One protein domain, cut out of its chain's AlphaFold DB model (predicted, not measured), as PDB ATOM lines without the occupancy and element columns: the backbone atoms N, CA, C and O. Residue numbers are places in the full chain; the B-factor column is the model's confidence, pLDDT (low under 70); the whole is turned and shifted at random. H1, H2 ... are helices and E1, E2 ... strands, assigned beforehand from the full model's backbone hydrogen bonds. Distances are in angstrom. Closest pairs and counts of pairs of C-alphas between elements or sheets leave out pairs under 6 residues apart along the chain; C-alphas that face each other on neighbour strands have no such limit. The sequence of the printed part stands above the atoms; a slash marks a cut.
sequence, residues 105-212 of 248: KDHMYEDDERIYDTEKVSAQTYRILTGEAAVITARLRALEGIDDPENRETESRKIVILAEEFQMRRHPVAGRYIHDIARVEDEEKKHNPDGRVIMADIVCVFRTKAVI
ATOM      1  N   LYS A 105     -13.562  62.506  20.996       37.97
ATOM      2  CA  LYS A 105     -12.437  62.233  21.915       37.97
ATOM      3  C   LYS A 105     -12.616  62.805  23.333       37.97
ATOM      4  O   LYS A 105     -11.748  62.602  24.176       37.97
ATOM      5  N   ASP A 106     -13.742  63.457  23.599       39.59
ATOM      6  CA  ASP A 106     -14.192  63.845  24.928       39.59
ATOM      7  C   ASP A 106     -15.154  62.754  25.426       39.59
ATOM      8  O   ASP A 106     -16.371  62.830  25.275       39.59
ATOM      9  N   HIS A 107     -14.559  61.674  25.936       41.12
ATOM     10  CA  HIS A 107     -15.145  60.354  26.210       41.12
ATOM     11  C   HIS A 107     -16.236  60.286  27.298       41.12
ATOM     12  O   HIS A 107     -16.589  59.194  27.732       41.12
ATOM     13  N   MET A 108     -16.792  61.418  27.724       51.62
ATOM     14  CA  MET A 108     -17.898  61.465  28.674       51.62
ATOM     15  C   MET A 108     -19.053  62.224  28.040       51.62
ATOM     16  O   MET A 108     -19.028  63.448  27.933       51.62
ATOM     17  N   TYR A 109     -20.071  61.484  27.613       60.47
ATOM     18  CA  TYR A 109     -21.366  62.085  27.336       60.47
ATOM     19  C   TYR A 109     -22.224  61.954  28.592       60.47
ATOM     20  O   TYR A 109     -22.333  60.878  29.174       60.47
ATOM     21  N   GLU A 110     -22.825  63.053  29.019       58.19
ATOM     22  CA  GLU A 110     -23.658  63.116  30.210       58.19
ATOM     23  C   GLU A 110     -25.022  63.688  29.808       58.19
ATOM     24  O   GLU A 110     -25.093  64.780  29.245       58.19
ATOM     25  N   ASP A 111     -26.094  62.931  30.050       65.81
ATOM     26  CA  ASP A 111     -27.462  63.466  30.011       65.81
ATOM     27  C   ASP A 111     -27.901  63.866  31.424       65.81
ATOM     28  O   ASP A 111     -27.095  63.826  32.345       65.81
ATOM     29  N   ASP A 112     -29.152  64.271  31.635       64.31
ATOM     30  CA  ASP A 112     -29.627  64.725  32.950       64.31
ATOM     31  C   ASP A 112     -29.483  63.663  34.057       64.31
ATOM     32  O   ASP A 112     -29.200  63.993  35.211       64.31
ATOM     33  N   GLU A 113     -29.596  62.380  33.711       72.00
ATOM     34  CA  GLU A 113     -29.673  61.265  34.656       72.00
ATOM     35  C   GLU A 113     -28.465  60.325  34.604       72.00
ATOM     36  O   GLU A 113     -28.280  59.540  35.538       72.00
ATOM     37  N   ARG A 114     -27.667  60.334  33.530       74.19
ATOM     38  CA  ARG A 114     -26.673  59.292  33.233       74.19
ATOM     39  C   ARG A 114     -25.374  59.846  32.684       74.19
ATOM     40  O   ARG A 114     -25.341  60.859  31.998       74.19
ATOM     41  N   ILE A 115     -24.316  59.095  32.954       72.44
ATOM     42  CA  ILE A 115     -22.991  59.280  32.374       72.44
ATOM     43  C   ILE A 115     -22.684  58.069  31.504       72.44
ATOM     44  O   ILE A 115     -22.849  56.933  31.948       72.44
ATOM     45  N   TYR A 116     -22.223  58.323  30.288       72.06
ATOM     46  CA  TYR A 116     -21.759  57.334  29.331       72.06
ATOM     47  C   TYR A 116     -20.235  57.373  29.281       72.06
ATOM     48  O   TYR A 116     -19.647  58.451  29.209       72.06
ATOM     49  N   ASP A 117     -19.613  56.201  29.349       69.88
ATOM     50  CA  ASP A 117     -18.166  56.042  29.477       69.88
ATOM     51  C   ASP A 117     -17.707  54.748  28.787       69.88
ATOM     52  O   ASP A 117     -18.470  54.093  28.066       69.88
ATOM     53  N   THR A 118     -16.458  54.367  29.014       73.88
ATOM     54  CA  THR A 118     -15.844  53.151  28.505       73.88
ATOM     55  C   THR A 118     -15.207  52.338  29.622       73.88
ATOM     56  O   THR A 118     -14.564  52.890  30.508       73.88
ATOM     57  N   GLU A 119     -15.338  51.016  29.544       72.31
ATOM     58  CA  GLU A 119     -14.741  50.073  30.488       72.31
ATOM     59  C   GLU A 119     -13.836  49.082  29.768       72.31
ATOM     60  O   GLU A 119     -14.115  48.652  28.643       72.31
ATOM     61  N   LYS A 120     -12.735  48.713  30.424       75.44
ATOM     62  CA  LYS A 120     -11.851  47.649  29.942       75.44
ATOM     63  C   LYS A 120     -12.327  46.328  30.513       75.44
ATOM     64  O   LYS A 120     -12.482  46.211  31.723       75.44
ATOM     65  N   VAL A 121     -12.493  45.333  29.654       73.69
ATOM     66  CA  VAL A 121     -13.007  44.016  30.040       73.69
ATOM     67  C   VAL A 121     -12.148  42.894  29.468       73.69
ATOM     68  O   VAL A 121     -11.344  43.090  28.544       73.69
ATOM     69  N   SER A 122     -12.315  41.695  30.018       77.69
ATOM     70  CA  SER A 122     -11.723  40.487  29.462       77.69
ATOM     71  C   SER A 122     -12.314  40.176  28.081       77.69
ATOM     72  O   SER A 122     -13.457  40.510  27.762       77.69
ATOM     73  N   ALA A 123     -11.542  39.472  27.252       76.12
ATOM     74  CA  ALA A 123     -11.965  39.114  25.897       76.12
ATOM     75  C   ALA A 123     -13.258  38.274  25.866       76.12
ATOM     76  O   ALA A 123     -14.005  38.323  24.888       76.12
ATOM     77  N   GLN A 124     -13.530  37.485  26.912       78.44
ATOM     78  CA  GLN A 124     -14.755  36.691  27.001       78.44
ATOM     79  C   GLN A 124     -15.972  37.582  27.263       78.44
ATOM     80  O   GLN A 124     -16.931  37.524  26.495       78.44
ATOM     81  N   THR A 125     -15.895  38.458  28.266       79.25
ATOM     82  CA  THR A 125     -16.928  39.460  28.559       79.25
ATOM     83  C   THR A 125     -17.201  40.352  27.353       79.25
ATOM     84  O   THR A 125     -18.354  40.552  26.976       79.25
ATOM     85  N   TYR A 126     -16.147  40.810  26.672       79.31
ATOM     86  CA  TYR A 126     -16.271  41.603  25.450       79.31
ATOM     87  C   TYR A 126     -17.124  40.903  24.384       79.31
ATOM     88  O   TYR A 126     -18.039  41.508  23.826       79.31
ATOM     89  N   ARG A 127     -16.851  39.621  24.095       75.75
ATOM     90  CA  ARG A 127     -17.595  38.854  23.079       75.75
ATOM     91  C   ARG A 127     -19.075  38.718  23.421       75.75
ATOM     92  O   ARG A 127     -19.897  38.771  22.513       75.75
ATOM     93  N   ILE A 128     -19.401  38.551  24.701       79.56
ATOM     94  CA  ILE A 128     -20.787  38.430  25.166       79.56
ATOM     95  C   ILE A 128     -21.515  39.761  24.968       79.56
ATOM     96  O   ILE A 128     -22.491  39.815  24.222       79.56
ATOM     97  N   LEU A 129     -20.983  40.844  25.539       81.19
ATOM     98  CA  LEU A 129     -21.609  42.170  25.491       81.19
ATOM     99  C   LEU A 129     -21.729  42.698  24.051       81.19
ATOM    100  O   LEU A 129     -22.769  43.200  23.631       81.19
ATOM    101  N   THR A 130     -20.687  42.535  23.233       77.38
ATOM    102  CA  THR A 130     -20.764  42.932  21.815       77.38
ATOM    103  C   THR A 130     -21.701  42.050  20.996       77.38
ATOM    104  O   THR A 130     -22.315  42.547  20.052       77.38
ATOM    105  N   GLY A 131     -21.865  40.777  21.364       75.50
ATOM    106  CA  GLY A 131     -22.870  39.888  20.785       75.50
ATOM    107  C   GLY A 131     -24.293  40.370  21.067       75.50
ATOM    108  O   GLY A 131     -25.082  40.515  20.132       75.50
ATOM    109  N   GLU A 132     -24.599  40.697  22.324       82.44
ATOM    110  CA  GLU A 132     -25.886  41.276  22.742       82.44
ATOM    111  C   GLU A 132     -26.177  42.582  21.967       82.44
ATOM    112  O   GLU A 132     -27.230  42.729  21.333       82.44
ATOM    113  N   ALA A 133     -25.198  43.490  21.893       77.06
ATOM    114  CA  ALA A 133     -25.317  44.734  21.131       77.06
ATOM    115  C   ALA A 133     -25.510  44.513  19.616       77.06
ATOM    116  O   ALA A 133     -26.255  45.254  18.958       77.06
ATOM    117  N   ALA A 134     -24.862  43.494  19.044       75.94
ATOM    118  CA  ALA A 134     -25.005  43.141  17.634       75.94
ATOM    119  C   ALA A 134     -26.410  42.613  17.314       75.94
ATOM    120  O   ALA A 134     -26.967  42.983  16.277       75.94
ATOM    121  N   VAL A 135     -27.015  41.824  18.211       79.75
ATOM    122  CA  VAL A 135     -28.401  41.342  18.067       79.75
ATOM    123  C   VAL A 135     -29.375  42.518  17.994       79.75
ATOM    124  O   VAL A 135     -30.188  42.592  17.068       79.75
ATOM    125  N   ILE A 136     -29.262  43.475  18.919       79.19
ATOM    126  CA  ILE A 136     -30.103  44.679  18.914       79.19
ATOM    127  C   ILE A 136     -29.887  45.490  17.631       79.19
ATOM    128  O   ILE A 136     -30.848  45.893  16.977       79.19
ATOM    129  N   THR A 137     -28.631  45.678  17.221       78.56
ATOM    130  CA  THR A 137     -28.290  46.412  15.993       78.56
ATOM    131  C   THR A 137     -28.885  45.757  14.745       78.56
ATOM    132  O   THR A 137     -29.402  46.452  13.871       78.56
ATOM    133  N   ALA A 138     -28.851  44.426  14.656       78.69
ATOM    134  CA  ALA A 138     -29.448  43.691  13.545       78.69
ATOM    135  C   ALA A 138     -30.970  43.882  13.493       78.69
ATOM    136  O   ALA A 138     -31.516  44.135  12.419       78.69
ATOM    137  N   ARG A 139     -31.652  43.843  14.646       81.38
ATOM    138  CA  ARG A 139     -33.101  44.084  14.709       81.38
ATOM    139  C   ARG A 139     -33.475  45.524  14.361       81.38
ATOM    140  O   ARG A 139     -34.451  45.740  13.654       81.38
ATOM    141  N   LEU A 140     -32.679  46.504  14.790       80.75
ATOM    142  CA  LEU A 140     -32.880  47.906  14.405       80.75
ATOM    143  C   LEU A 140     -32.743  48.111  12.893       80.75
ATOM    144  O   LEU A 140     -33.518  48.864  12.318       80.75
ATOM    145  N   ARG A 141     -31.808  47.418  12.234       79.62
ATOM    146  CA  ARG A 141     -31.703  47.444  10.764       79.62
ATOM    147  C   ARG A 141     -32.887  46.756  10.092       79.62
ATOM    148  O   ARG A 141     -33.376  47.245   9.084       79.62
ATOM    149  N   ALA A 142     -33.366  45.643  10.648       79.00
ATOM    150  CA  ALA A 142     -34.549  44.966  10.123       79.00
ATOM    151  C   ALA A 142     -35.797  45.867  10.191       79.00
ATOM    152  O   ALA A 142     -36.574  45.886   9.242       79.00
ATOM    153  N   LEU A 143     -35.942  46.671  11.253       82.75
ATOM    154  CA  LEU A 143     -37.015  47.666  11.372       82.75
ATOM    155  C   LEU A 143     -37.023  48.715  10.256       82.75
ATOM    156  O   LEU A 143     -38.091  49.218   9.916       82.75
ATOM    157  N   GLU A 144     -35.857  49.097   9.731       81.81
ATOM    158  CA  GLU A 144     -35.762  50.087   8.650       81.81
ATOM    159  C   GLU A 144     -36.374  49.569   7.342       81.81
ATOM    160  O   GLU A 144     -36.791  50.373   6.515       81.81
ATOM    161  N   GLY A 145     -36.462  48.245   7.178       83.75
ATOM    162  CA  GLY A 145     -37.070  47.591   6.017       83.75
ATOM    163  C   GLY A 145     -38.560  47.269   6.158       83.75
ATOM    164  O   GLY A 145     -39.099  46.599   5.282       83.75
ATOM    165  N   ILE A 146     -39.222  47.679   7.249       85.88
ATOM    166  CA  ILE A 146     -40.658  47.439   7.456       85.88
ATOM    167  C   ILE A 146     -41.453  48.678   7.030       85.88
ATOM    168  O   ILE A 146     -41.391  49.717   7.691       85.88
ATOM    169  N   ASP A 147     -42.234  48.535   5.958       90.12
ATOM    170  CA  ASP A 147     -43.107  49.599   5.436       90.12
ATOM    171  C   ASP A 147     -44.407  49.755   6.242       90.12
ATOM    172  O   ASP A 147     -44.952  50.855   6.338       90.12
ATOM    173  N   ASP A 148     -44.906  48.663   6.833       92.19
ATOM    174  CA  ASP A 148     -46.137  48.667   7.628       92.19
ATOM    175  C   ASP A 148     -45.917  49.311   9.014       92.19
ATOM    176  O   ASP A 148     -45.131  48.785   9.813       92.19
ATOM    177  N   PRO A 149     -46.593  50.430   9.339       86.00
ATOM    178  CA  PRO A 149     -46.370  51.150  10.589       86.00
ATOM    179  C   PRO A 149     -46.750  50.347  11.840       86.00
ATOM    180  O   PRO A 149     -46.047  50.458  12.845       86.00
ATOM    181  N   GLU A 150     -47.802  49.523  11.795       86.44
ATOM    182  CA  GLU A 150     -48.246  48.738  12.960       86.44
ATOM    183  C   GLU A 150     -47.254  47.615  13.289       86.44
ATOM    184  O   GLU A 150     -46.837  47.441  14.444       86.44
ATOM    185  N   ASN A 151     -46.798  46.887  12.267       86.06
ATOM    186  CA  ASN A 151     -45.756  45.880  12.431       86.06
ATOM    187  C   ASN A 151     -44.423  46.511  12.866       86.06
ATOM    188  O   ASN A 151     -43.746  45.994  13.757       86.06
ATOM    189  N   ARG A 152     -44.064  47.675  12.310       81.31
ATOM    190  CA  ARG A 152     -42.849  48.402  12.703       81.31
ATOM    191  C   ARG A 152     -42.887  48.832  14.169       81.31
ATOM    192  O   ARG A 152     -41.876  48.712  14.864       81.31
ATOM    193  N   GLU A 153     -44.029  49.308  14.659       83.94
ATOM    194  CA  GLU A 153     -44.197  49.656  16.072       83.94
ATOM    195  C   GLU A 153     -44.093  48.417  16.971       83.94
ATOM    196  O   GLU A 153     -43.392  48.437  17.986       83.94
ATOM    197  N   THR A 154     -44.724  47.314  16.569       86.38
ATOM    198  CA  THR A 154     -44.680  46.042  17.303       86.38
ATOM    199  C   THR A 154     -43.251  45.514  17.435       86.38
ATOM    200  O   THR A 154     -42.798  45.195  18.537       86.38
ATOM    201  N   GLU A 155     -42.502  45.473  16.334       83.12
ATOM    202  CA  GLU A 155     -41.095  45.064  16.338       83.12
ATOM    203  C   GLU A 155     -40.211  46.051  17.117       83.12
ATOM    204  O   GLU A 155     -39.274  45.642  17.810       83.12
ATOM    205  N   SER A 156     -40.536  47.349  17.104       81.81
ATOM    206  CA  SER A 156     -39.824  48.345  17.908       81.81
ATOM    207  C   SER A 156     -39.994  48.100  19.404       81.81
ATOM    208  O   SER A 156     -39.001  48.136  20.134       81.81
ATOM    209  N   ARG A 157     -41.204  47.763  19.861       84.19
ATOM    210  CA  ARG A 157     -41.454  47.392  21.263       84.19
ATOM    211  C   ARG A 157     -40.685  46.132  21.661       84.19
ATOM    212  O   ARG A 157     -40.079  46.109  22.728       84.19
ATOM    213  N   LYS A 158     -40.616  45.123  20.784       86.12
ATOM    214  CA  LYS A 158     -39.815  43.907  21.027       86.12
ATOM    215  C   LYS A 158     -38.325  44.207  21.203       86.12
ATOM    216  O   LYS A 158     -37.665  43.548  21.999       86.12
ATOM    217  N   ILE A 159     -37.783  45.183  20.473       84.25
ATOM    218  CA  ILE A 159     -36.382  45.605  20.634       84.25
ATOM    219  C   ILE A 159     -36.164  46.311  21.969       84.25
ATOM    220  O   ILE A 159     -35.133  46.087  22.592       84.25
ATOM    221  N   VAL A 160     -37.113  47.138  22.415       84.31
ATOM    222  CA  VAL A 160     -37.028  47.792  23.730       84.31
ATOM    223  C   VAL A 160     -37.023  46.750  24.847       84.31
ATOM    224  O   VAL A 160     -36.129  46.792  25.684       84.31
ATOM    225  N   ILE A 161     -37.929  45.770  24.800       85.19
ATOM    226  CA  ILE A 161     -37.979  44.673  25.781       85.19
ATOM    227  C   ILE A 161     -36.660  43.891  25.791       85.19
ATOM    228  O   ILE A 161     -36.066  43.685  26.843       85.19
ATOM    229  N   LEU A 162     -36.146  43.513  24.616       85.56
ATOM    230  CA  LEU A 162     -34.878  42.785  24.524       85.56
ATOM    231  C   LEU A 162     -33.690  43.616  25.035       85.56
ATOM    232  O   LEU A 162     -32.764  43.086  25.644       85.56
ATOM    233  N   ALA A 163     -33.700  44.927  24.793       83.38
ATOM    234  CA  ALA A 163     -32.685  45.814  25.333       83.38
ATOM    235  C   ALA A 163     -32.756  45.887  26.863       83.38
ATOM    236  O   ALA A 163     -31.711  45.884  27.502       83.38
ATOM    237  N   GLU A 164     -33.951  45.910  27.453       85.19
ATOM    238  CA  GLU A 164     -34.125  45.853  28.909       85.19
ATOM    239  C   GLU A 164     -33.609  44.530  29.492       85.19
ATOM    240  O   GLU A 164     -32.899  44.551  30.498       85.19
ATOM    241  N   GLU A 165     -33.869  43.397  28.828       86.12
ATOM    242  CA  GLU A 165     -33.328  42.083  29.216       86.12
ATOM    243  C   GLU A 165     -31.792  42.065  29.217       86.12
ATOM    244  O   GLU A 165     -31.173  41.535  30.141       86.12
ATOM    245  N   PHE A 166     -31.163  42.697  28.222       86.69
ATOM    246  CA  PHE A 166     -29.705  42.861  28.151       86.69
ATOM    247  C   PHE A 166     -29.165  44.024  28.994       86.69
ATOM    248  O   PHE A 166     -27.964  44.315  28.954       86.69
ATOM    249  N   GLN A 167     -30.027  44.694  29.764       90.31
ATOM    250  CA  GLN A 167     -29.681  45.860  30.580       90.31
ATOM    251  C   GLN A 167     -28.985  46.947  29.747       90.31
ATOM    252  O   GLN A 167     -27.975  47.530  30.136       90.31
ATOM    253  N   MET A 168     -29.521  47.188  28.555       86.19
ATOM    254  CA  MET A 168     -29.020  48.147  27.589       86.19
ATOM    255  C   MET A 168     -29.915  49.372  27.496       86.19
ATOM    256  O   MET A 168     -31.136  49.314  27.632       86.19
ATOM    257  N   ARG A 169     -29.306  50.494  27.130       84.00
ATOM    258  CA  ARG A 169     -30.013  51.722  26.791       84.00
ATOM    259  C   ARG A 169     -29.457  52.321  25.517       84.00
ATOM    260  O   ARG A 169     -28.259  52.255  25.249       84.00
ATOM    261  N   ARG A 170     -30.328  52.956  24.738       81.00
ATOM    262  CA  ARG A 170     -29.908  53.713  23.562       81.00
ATOM    263  C   ARG A 170     -29.132  54.960  23.993       81.00
ATOM    264  O   ARG A 170     -29.644  55.781  24.750       81.00
ATOM    265  N   HIS A 171     -27.906  55.103  23.505       77.06
ATOM    266  CA  HIS A 171     -27.112  56.315  23.661       77.06
ATOM    267  C   HIS A 171     -27.770  57.449  22.865       77.06
ATOM    268  O   HIS A 171     -28.002  57.279  21.664       77.06
ATOM    269  N   PRO A 172     -28.029  58.616  23.469       64.88
ATOM    270  CA  PRO A 172     -28.802  59.683  22.827       64.88
ATOM    271  C   PRO A 172     -28.089  60.310  21.621       64.88
ATOM    272  O   PRO A 172     -28.741  60.625  20.635       64.88
ATOM    273  N   VAL A 173     -26.755  60.429  21.655       64.69
ATOM    274  CA  VAL A 173     -25.961  60.929  20.511       64.69
ATOM    275  C   VAL A 173     -25.605  59.835  19.501       64.69
ATOM    276  O   VAL A 173     -25.895  59.965  18.319       64.69
ATOM    277  N   ALA A 174     -24.974  58.744  19.945       65.00
ATOM    278  CA  ALA A 174     -24.500  57.699  19.037       65.00
ATOM    279  C   ALA A 174     -25.631  56.843  18.442       65.00
ATOM    280  O   ALA A 174     -25.409  56.119  17.473       65.00
ATOM    281  N   GLY A 175     -26.825  56.853  19.045       65.75
ATOM    282  CA  GLY A 175     -27.969  56.046  18.618       65.75
ATOM    283  C   GLY A 175     -27.790  54.533  18.793       65.75
ATOM    284  O   GLY A 175     -28.710  53.789  18.450       65.75
ATOM    285  N   ARG A 176     -26.643  54.085  19.324       71.31
ATOM    286  CA  ARG A 176     -26.288  52.685  19.605       71.31
ATOM    287  C   ARG A 176     -26.776  52.273  20.994       71.31
ATOM    288  O   ARG A 176     -26.848  53.112  21.885       71.31
ATOM    289  N   TYR A 177     -27.088  50.995  21.184       82.44
ATOM    290  CA  TYR A 177     -27.410  50.460  22.507       82.44
ATOM    291  C   TYR A 177     -26.133  50.144  23.285       82.44
ATOM    292  O   TYR A 177     -25.172  49.624  22.722       82.44
ATOM    293  N   ILE A 178     -26.132  50.494  24.567       82.56
ATOM    294  CA  ILE A 178     -24.981  50.447  25.471       82.56
ATOM    295  C   ILE A 178     -25.421  49.808  26.785       82.56
ATOM    296  O   ILE A 178     -26.522  50.104  27.241       82.56
ATOM    297  N   HIS A 179     -24.585  48.961  27.382       86.75
ATOM    298  CA  HIS A 179     -24.901  48.257  28.629       86.75
ATOM    299  C   HIS A 179     -24.777  49.144  29.871       86.75
ATOM    300  O   HIS A 179     -23.970  50.076  29.909       86.75
ATOM    301  N   ASP A 180     -25.552  48.812  30.899       87.62
ATOM    302  CA  ASP A 180     -25.360  49.309  32.259       87.62
ATOM    303  C   ASP A 180     -23.999  48.841  32.798       87.62
ATOM    304  O   ASP A 180     -23.603  47.692  32.593       87.62
ATOM    305  N   ILE A 181     -23.275  49.705  33.504       84.56
ATOM    306  CA  ILE A 181     -22.001  49.345  34.131       84.56
ATOM    307  C   ILE A 181     -22.129  48.135  35.069       84.56
ATOM    308  O   ILE A 181     -21.256  47.271  35.055       84.56
ATOM    309  N   ALA A 182     -23.237  48.004  35.807       85.31
ATOM    310  CA  ALA A 182     -23.450  46.879  36.717       85.31
ATOM    311  C   ALA A 182     -23.533  45.543  35.958       85.31
ATOM    312  O   ALA A 182     -22.956  44.546  36.385       85.31
ATOM    313  N   ARG A 183     -24.172  45.540  34.777       90.12
ATOM    314  CA  ARG A 183     -24.224  44.378  33.872       90.12
ATOM    315  C   ARG A 183     -22.824  43.930  33.469       90.12
ATOM    316  O   ARG A 183     -22.559  42.727  33.405       90.12
ATOM    317  N   VAL A 184     -21.972  44.904  33.139       84.50
ATOM    318  CA  VAL A 184     -20.599  44.687  32.675       84.50
ATOM    319  C   VAL A 184     -19.723  44.164  33.807       84.50
ATOM    320  O   VAL A 184     -19.017  43.178  33.610       84.50
ATOM    321  N   GLU A 185     -19.813  44.763  34.994       86.56
ATOM    322  CA  GLU A 185     -19.097  44.313  36.192       86.56
ATOM    323  C   GLU A 185     -19.504  42.892  36.600       86.56
ATOM    324  O   GLU A 185     -18.640  42.062  36.896       86.56
ATOM    325  N   ASP A 186     -20.801  42.576  36.563       88.12
ATOM    326  CA  ASP A 186     -21.310  41.240  36.877       88.12
ATOM    327  C   ASP A 186     -20.806  40.187  35.885       88.12
ATOM    328  O   ASP A 186     -20.464  39.071  36.287       88.12
ATOM    329  N   GLU A 187     -20.741  40.514  34.593       88.62
ATOM    330  CA  GLU A 187     -20.217  39.592  33.582       88.62
ATOM    331  C   GLU A 187     -18.705  39.416  33.698       88.62
ATOM    332  O   GLU A 187     -18.198  38.292  33.651       88.62
ATOM    333  N   GLU A 188     -17.985  40.509  33.938       84.25
ATOM    334  CA  GLU A 188     -16.543  40.470  34.139       84.25
ATOM    335  C   GLU A 188     -16.184  39.666  35.384       84.25
ATOM    336  O   GLU A 188     -15.255  38.865  35.350       84.25
ATOM    337  N   LYS A 189     -16.967  39.761  36.458       88.25
ATOM    338  CA  LYS A 189     -16.758  38.949  37.658       88.25
ATOM    339  C   LYS A 189     -16.960  37.453  37.409       88.25
ATOM    340  O   LYS A 189     -16.308  36.644  38.066       88.25
ATOM    341  N   LYS A 190     -17.826  37.054  36.471       87.06
ATOM    342  CA  LYS A 190     -18.011  35.634  36.106       87.06
ATOM    343  C   LYS A 190     -16.813  35.078  35.342       87.06
ATOM    344  O   LYS A 190     -16.446  33.923  35.544       87.06
ATOM    345  N   HIS A 191     -16.221  35.881  34.460       81.19
ATOM    346  CA  HIS A 191     -15.190  35.421  33.523       81.19
ATOM    347  C   HIS A 191     -13.763  35.811  33.912       81.19
ATOM    348  O   HIS A 191     -12.801  35.213  33.429       81.19
ATOM    349  N   ASN A 192     -13.621  36.763  34.825       82.00
ATOM    350  CA  ASN A 192     -12.362  37.248  35.366       82.00
ATOM    351  C   ASN A 192     -12.488  37.564  36.874       82.00
ATOM    352  O   ASN A 192     -12.175  38.676  37.304       82.00
ATOM    353  N   PRO A 193     -12.924  36.598  37.711       81.44
ATOM    354  CA  PRO A 193     -13.187  36.833  39.136       81.44
ATOM    355  C   PRO A 193     -11.958  37.326  39.912       81.44
ATOM    356  O   PRO A 193     -12.095  38.089  40.863       81.44
ATOM    357  N   ASP A 194     -10.761  36.908  39.491       81.31
ATOM    358  CA  ASP A 194      -9.498  37.251  40.151       81.31
ATOM    359  C   ASP A 194      -8.800  38.477  39.534       81.31
ATOM    360  O   ASP A 194      -7.710  38.845  39.980       81.31
ATOM    361  N   GLY A 195      -9.355  39.069  38.467       73.88
ATOM    362  CA  GLY A 195      -8.728  40.180  37.735       73.88
ATOM    363  C   GLY A 195      -7.383  39.831  37.081       73.88
ATOM    364  O   GLY A 195      -6.590  40.719  36.772       73.88
ATOM    365  N   ARG A 196      -7.083  38.536  36.910       71.75
ATOM    366  CA  ARG A 196      -5.795  38.031  36.399       71.75
ATOM    367  C   ARG A 196      -5.758  37.903  34.880       71.75
ATOM    368  O   ARG A 196      -4.672  37.769  34.314       71.75
ATOM    369  N   VAL A 197      -6.915  37.918  34.217       68.25
ATOM    370  CA  VAL A 197      -6.985  37.933  32.753       68.25
ATOM    371  C   VAL A 197      -6.558  39.315  32.264       68.25
ATOM    372  O   VAL A 197      -7.039  40.335  32.754       68.25
ATOM    373  N   ILE A 198      -5.634  39.350  31.300       63.44
ATOM    374  CA  ILE A 198      -5.138  40.599  30.717       63.44
ATOM    375  C   ILE A 198      -6.302  41.313  30.021       63.44
ATOM    376  O   ILE A 198      -6.838  40.825  29.025       63.44
ATOM    377  N   MET A 199      -6.657  42.481  30.551       65.06
ATOM    378  CA  MET A 199      -7.667  43.376  29.994       65.06
ATOM    379  C   MET A 199      -7.173  43.946  28.663       65.06
ATOM    380  O   MET A 199      -6.144  44.626  28.625       65.06
ATOM    381  N   ALA A 200      -7.886  43.664  27.575       53.50
ATOM    382  CA  ALA A 200      -7.455  44.035  26.225       53.50
ATOM    383  C   ALA A 200      -8.480  44.895  25.478       53.50
ATOM    384  O   ALA A 200      -8.078  45.763  24.701       53.50
ATOM    385  N   ASP A 201      -9.772  44.690  25.740       67.69
ATOM    386  CA  ASP A 201     -10.846  45.213  24.902       67.69
ATOM    387  C   ASP A 201     -11.720  46.214  25.667       67.69
ATOM    388  O   ASP A 201     -11.892  46.117  26.883       67.69
ATOM    389  N   ILE A 202     -12.227  47.217  24.947       67.44
ATOM    390  CA  ILE A 202     -12.976  48.346  25.506       67.44
ATOM    391  C   ILE A 202     -14.441  48.226  25.092       67.44
ATOM    392  O   ILE A 202     -14.737  48.115  23.902       67.44
ATOM    393  N   VAL A 203     -15.354  48.298  26.059       72.38
ATOM    394  CA  VAL A 203     -16.802  48.397  25.830       72.38
ATOM    395  C   VAL A 203     -17.310  49.769  26.254       72.38
ATOM    396  O   VAL A 203     -16.772  50.374  27.174       72.38
ATOM    397  N   CYS A 204     -18.349  50.273  25.589       75.62
ATOM    398  CA  CYS A 204     -19.066  51.452  26.073       75.62
ATOM    399  C   CYS A 204     -20.047  51.031  27.173       75.62
ATOM    400  O   CYS A 204     -20.669  49.971  27.059       75.62
ATOM    401  N   VAL A 205     -20.227  51.879  28.182       78.62
ATOM    402  CA  VAL A 205     -21.149  51.660  29.304       78.62
ATOM    403  C   VAL A 205     -21.935  52.924  29.633       78.62
ATOM    404  O   VAL A 205     -21.534  54.027  29.256       78.62
ATOM    405  N   PHE A 206     -23.043  52.780  30.356       80.88
ATOM    406  CA  PHE A 206     -23.705  53.894  31.027       80.88
ATOM    407  C   PHE A 206     -23.866  53.621  32.523       80.88
ATOM    408  O   PHE A 206     -23.965  52.479  32.963       80.88
ATOM    409  N   ARG A 207     -23.931  54.694  33.310       78.81
ATOM    410  CA  ARG A 207     -24.185  54.661  34.753       78.81
ATOM    411  C   ARG A 207     -25.140  55.774  35.148       78.81
ATOM    412  O   ARG A 207     -25.063  56.884  34.628       78.81
ATOM    413  N   THR A 208     -26.036  55.490  36.085       77.38
ATOM    414  CA  THR A 208     -27.013  56.473  36.575       77.38
ATOM    415  C   THR A 208     -26.362  57.402  37.602       77.38
ATOM    416  O   THR A 208     -25.780  56.931  38.573       77.38
ATOM    417  N   LYS A 209     -26.489  58.725  37.451       66.69
ATOM    418  CA  LYS A 209     -25.897  59.738  38.349       66.69
ATOM    419  C   LYS A 209     -26.318  59.601  39.806       66.69
ATOM    420  O   LYS A 209     -25.525  59.899  40.694       66.69
ATOM    421  N   ALA A 210     -27.529  59.109  40.067       61.62
ATOM    422  CA  ALA A 210     -27.983  58.799  41.424       61.62
ATOM    423  C   ALA A 210     -27.044  57.813  42.148       61.62
ATOM    424  O   ALA A 210     -26.901  57.885  43.365       61.62
ATOM    425  N   VAL A 211     -26.366  56.941  41.394       52.34
ATOM    426  CA  VAL A 211     -25.365  55.985  41.887       52.34
ATOM    427  C   VAL A 211     -24.002  56.662  42.108       52.34
ATOM    428  O   VAL A 211     -23.235  56.247  42.967       52.34
ATOM    429  N   ILE A 212     -23.712  57.749  41.387       51.03
ATOM    430  CA  ILE A 212     -22.438  58.491  41.434       51.03
ATOM    431  C   ILE A 212     -22.410  59.492  42.601       51.03
ATOM    432  O   ILE A 212     -21.360  59.735  43.191       51.03
TER     433      ILE A 212
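AT A GLANCE: This is residues 105 to 212 of the 248 residues of an uncharacterized protein of Micavibrio aeruginosavorus (UniProt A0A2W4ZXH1). A small, strongly twisted sheet of four strands curls round helix H3, while the long helix H1 crosses the sheet and runs on past it. H2 folds back along H1 to make a helical hairpin, and the turn near Asp 148 lies at one end of the longest axis. The printed part has 108 residues with four named helices and four named strands, in the order E1 H1 H2 E2 E3 H3 E4 H4; the sheet runs E1 E4 E3 E2 and is mixed, and the class is mixed, helices and strands. It is only just compact, close to loose, with a radius of gyration of the C-alphas of 15.3 A, and elongated, spanning 50 by 30 by 25 A.

HOW THE PARTS SIT: Start at Lys 105; residues 109 to 110 soon pair, antiparallel, with residues 115 to 116 of edge strand E1, residues 114 to 121. Its antiparallel neighbour is E4, residues 201 to 208, where N 117 and O 205 are 2.9 A apart, within hydrogen-bond range. Next comes H1, residues 123 to 144, on the sheet at a height of 8.5 A, across the strands at 67 degrees to E4 on the local plane. H2, residues 149 to 165, forms a hairpin with H1 at a shallow tilt of 13 degrees, opposite ways; H1 touches it with residues 136 to 143 alone, the closest C-alphas being those of Leu 143 and Arg 152, 6.0 A apart. H2 only grazes the sheet, with its residues 160 to 164. E2, residues 168 to 170, and E3, residues 177 to 180, form an antiparallel hairpin, with N 169 and O 178 2.8 A apart. E3 is parallel to E4, with N 206 and O 179 2.9 A apart. H3, residues 181 to 191, touches residues 124 to 129 of H1 alone, at a steep tilt of 48 degrees, opposite ways; the closest C-alphas are those of Thr 125 and Glu 188, 5.7 A apart. E3, H3 and E4 make a strand-helix-strand unit, two parallel neighbour strands with a helix between, and its crossover is right-handed. E1, H1 H2 and E2 make a split one, with E4 and E3 between its strands in the sheet, also right-handed. The sheet with H1 and H3 on one face makes two layers. H4, residues 209 to 212, only grazes the sheet. In H1, H2 and H3 every O i to N i+4 pair is within hydrogen-bond range; H4 is too short for such a pair.

IN THESE COORDINATES: Find C-alpha 114 at (-26.673, 59.292, 33.233), where E1 begins its 20.7 A. H1 runs 31.4 A from C-alpha 123 at (-11.965, 39.114, 25.897), H2 24.5 A and H3 15.5 A. E4 covers 22.9 A, ending at C-alpha 208, (-27.013, 56.473, 36.575).

THE WHOLE: The C-alphas farthest apart, those of Asp 148 and Arg 196, are 50.7 A apart. The printed part has no cut and no long link. The mean pLDDT of the printed part is 76.7; look for values under 70 at residues 105 to 112, 117, 172 to 175, 197 to 202 and 209 to 212.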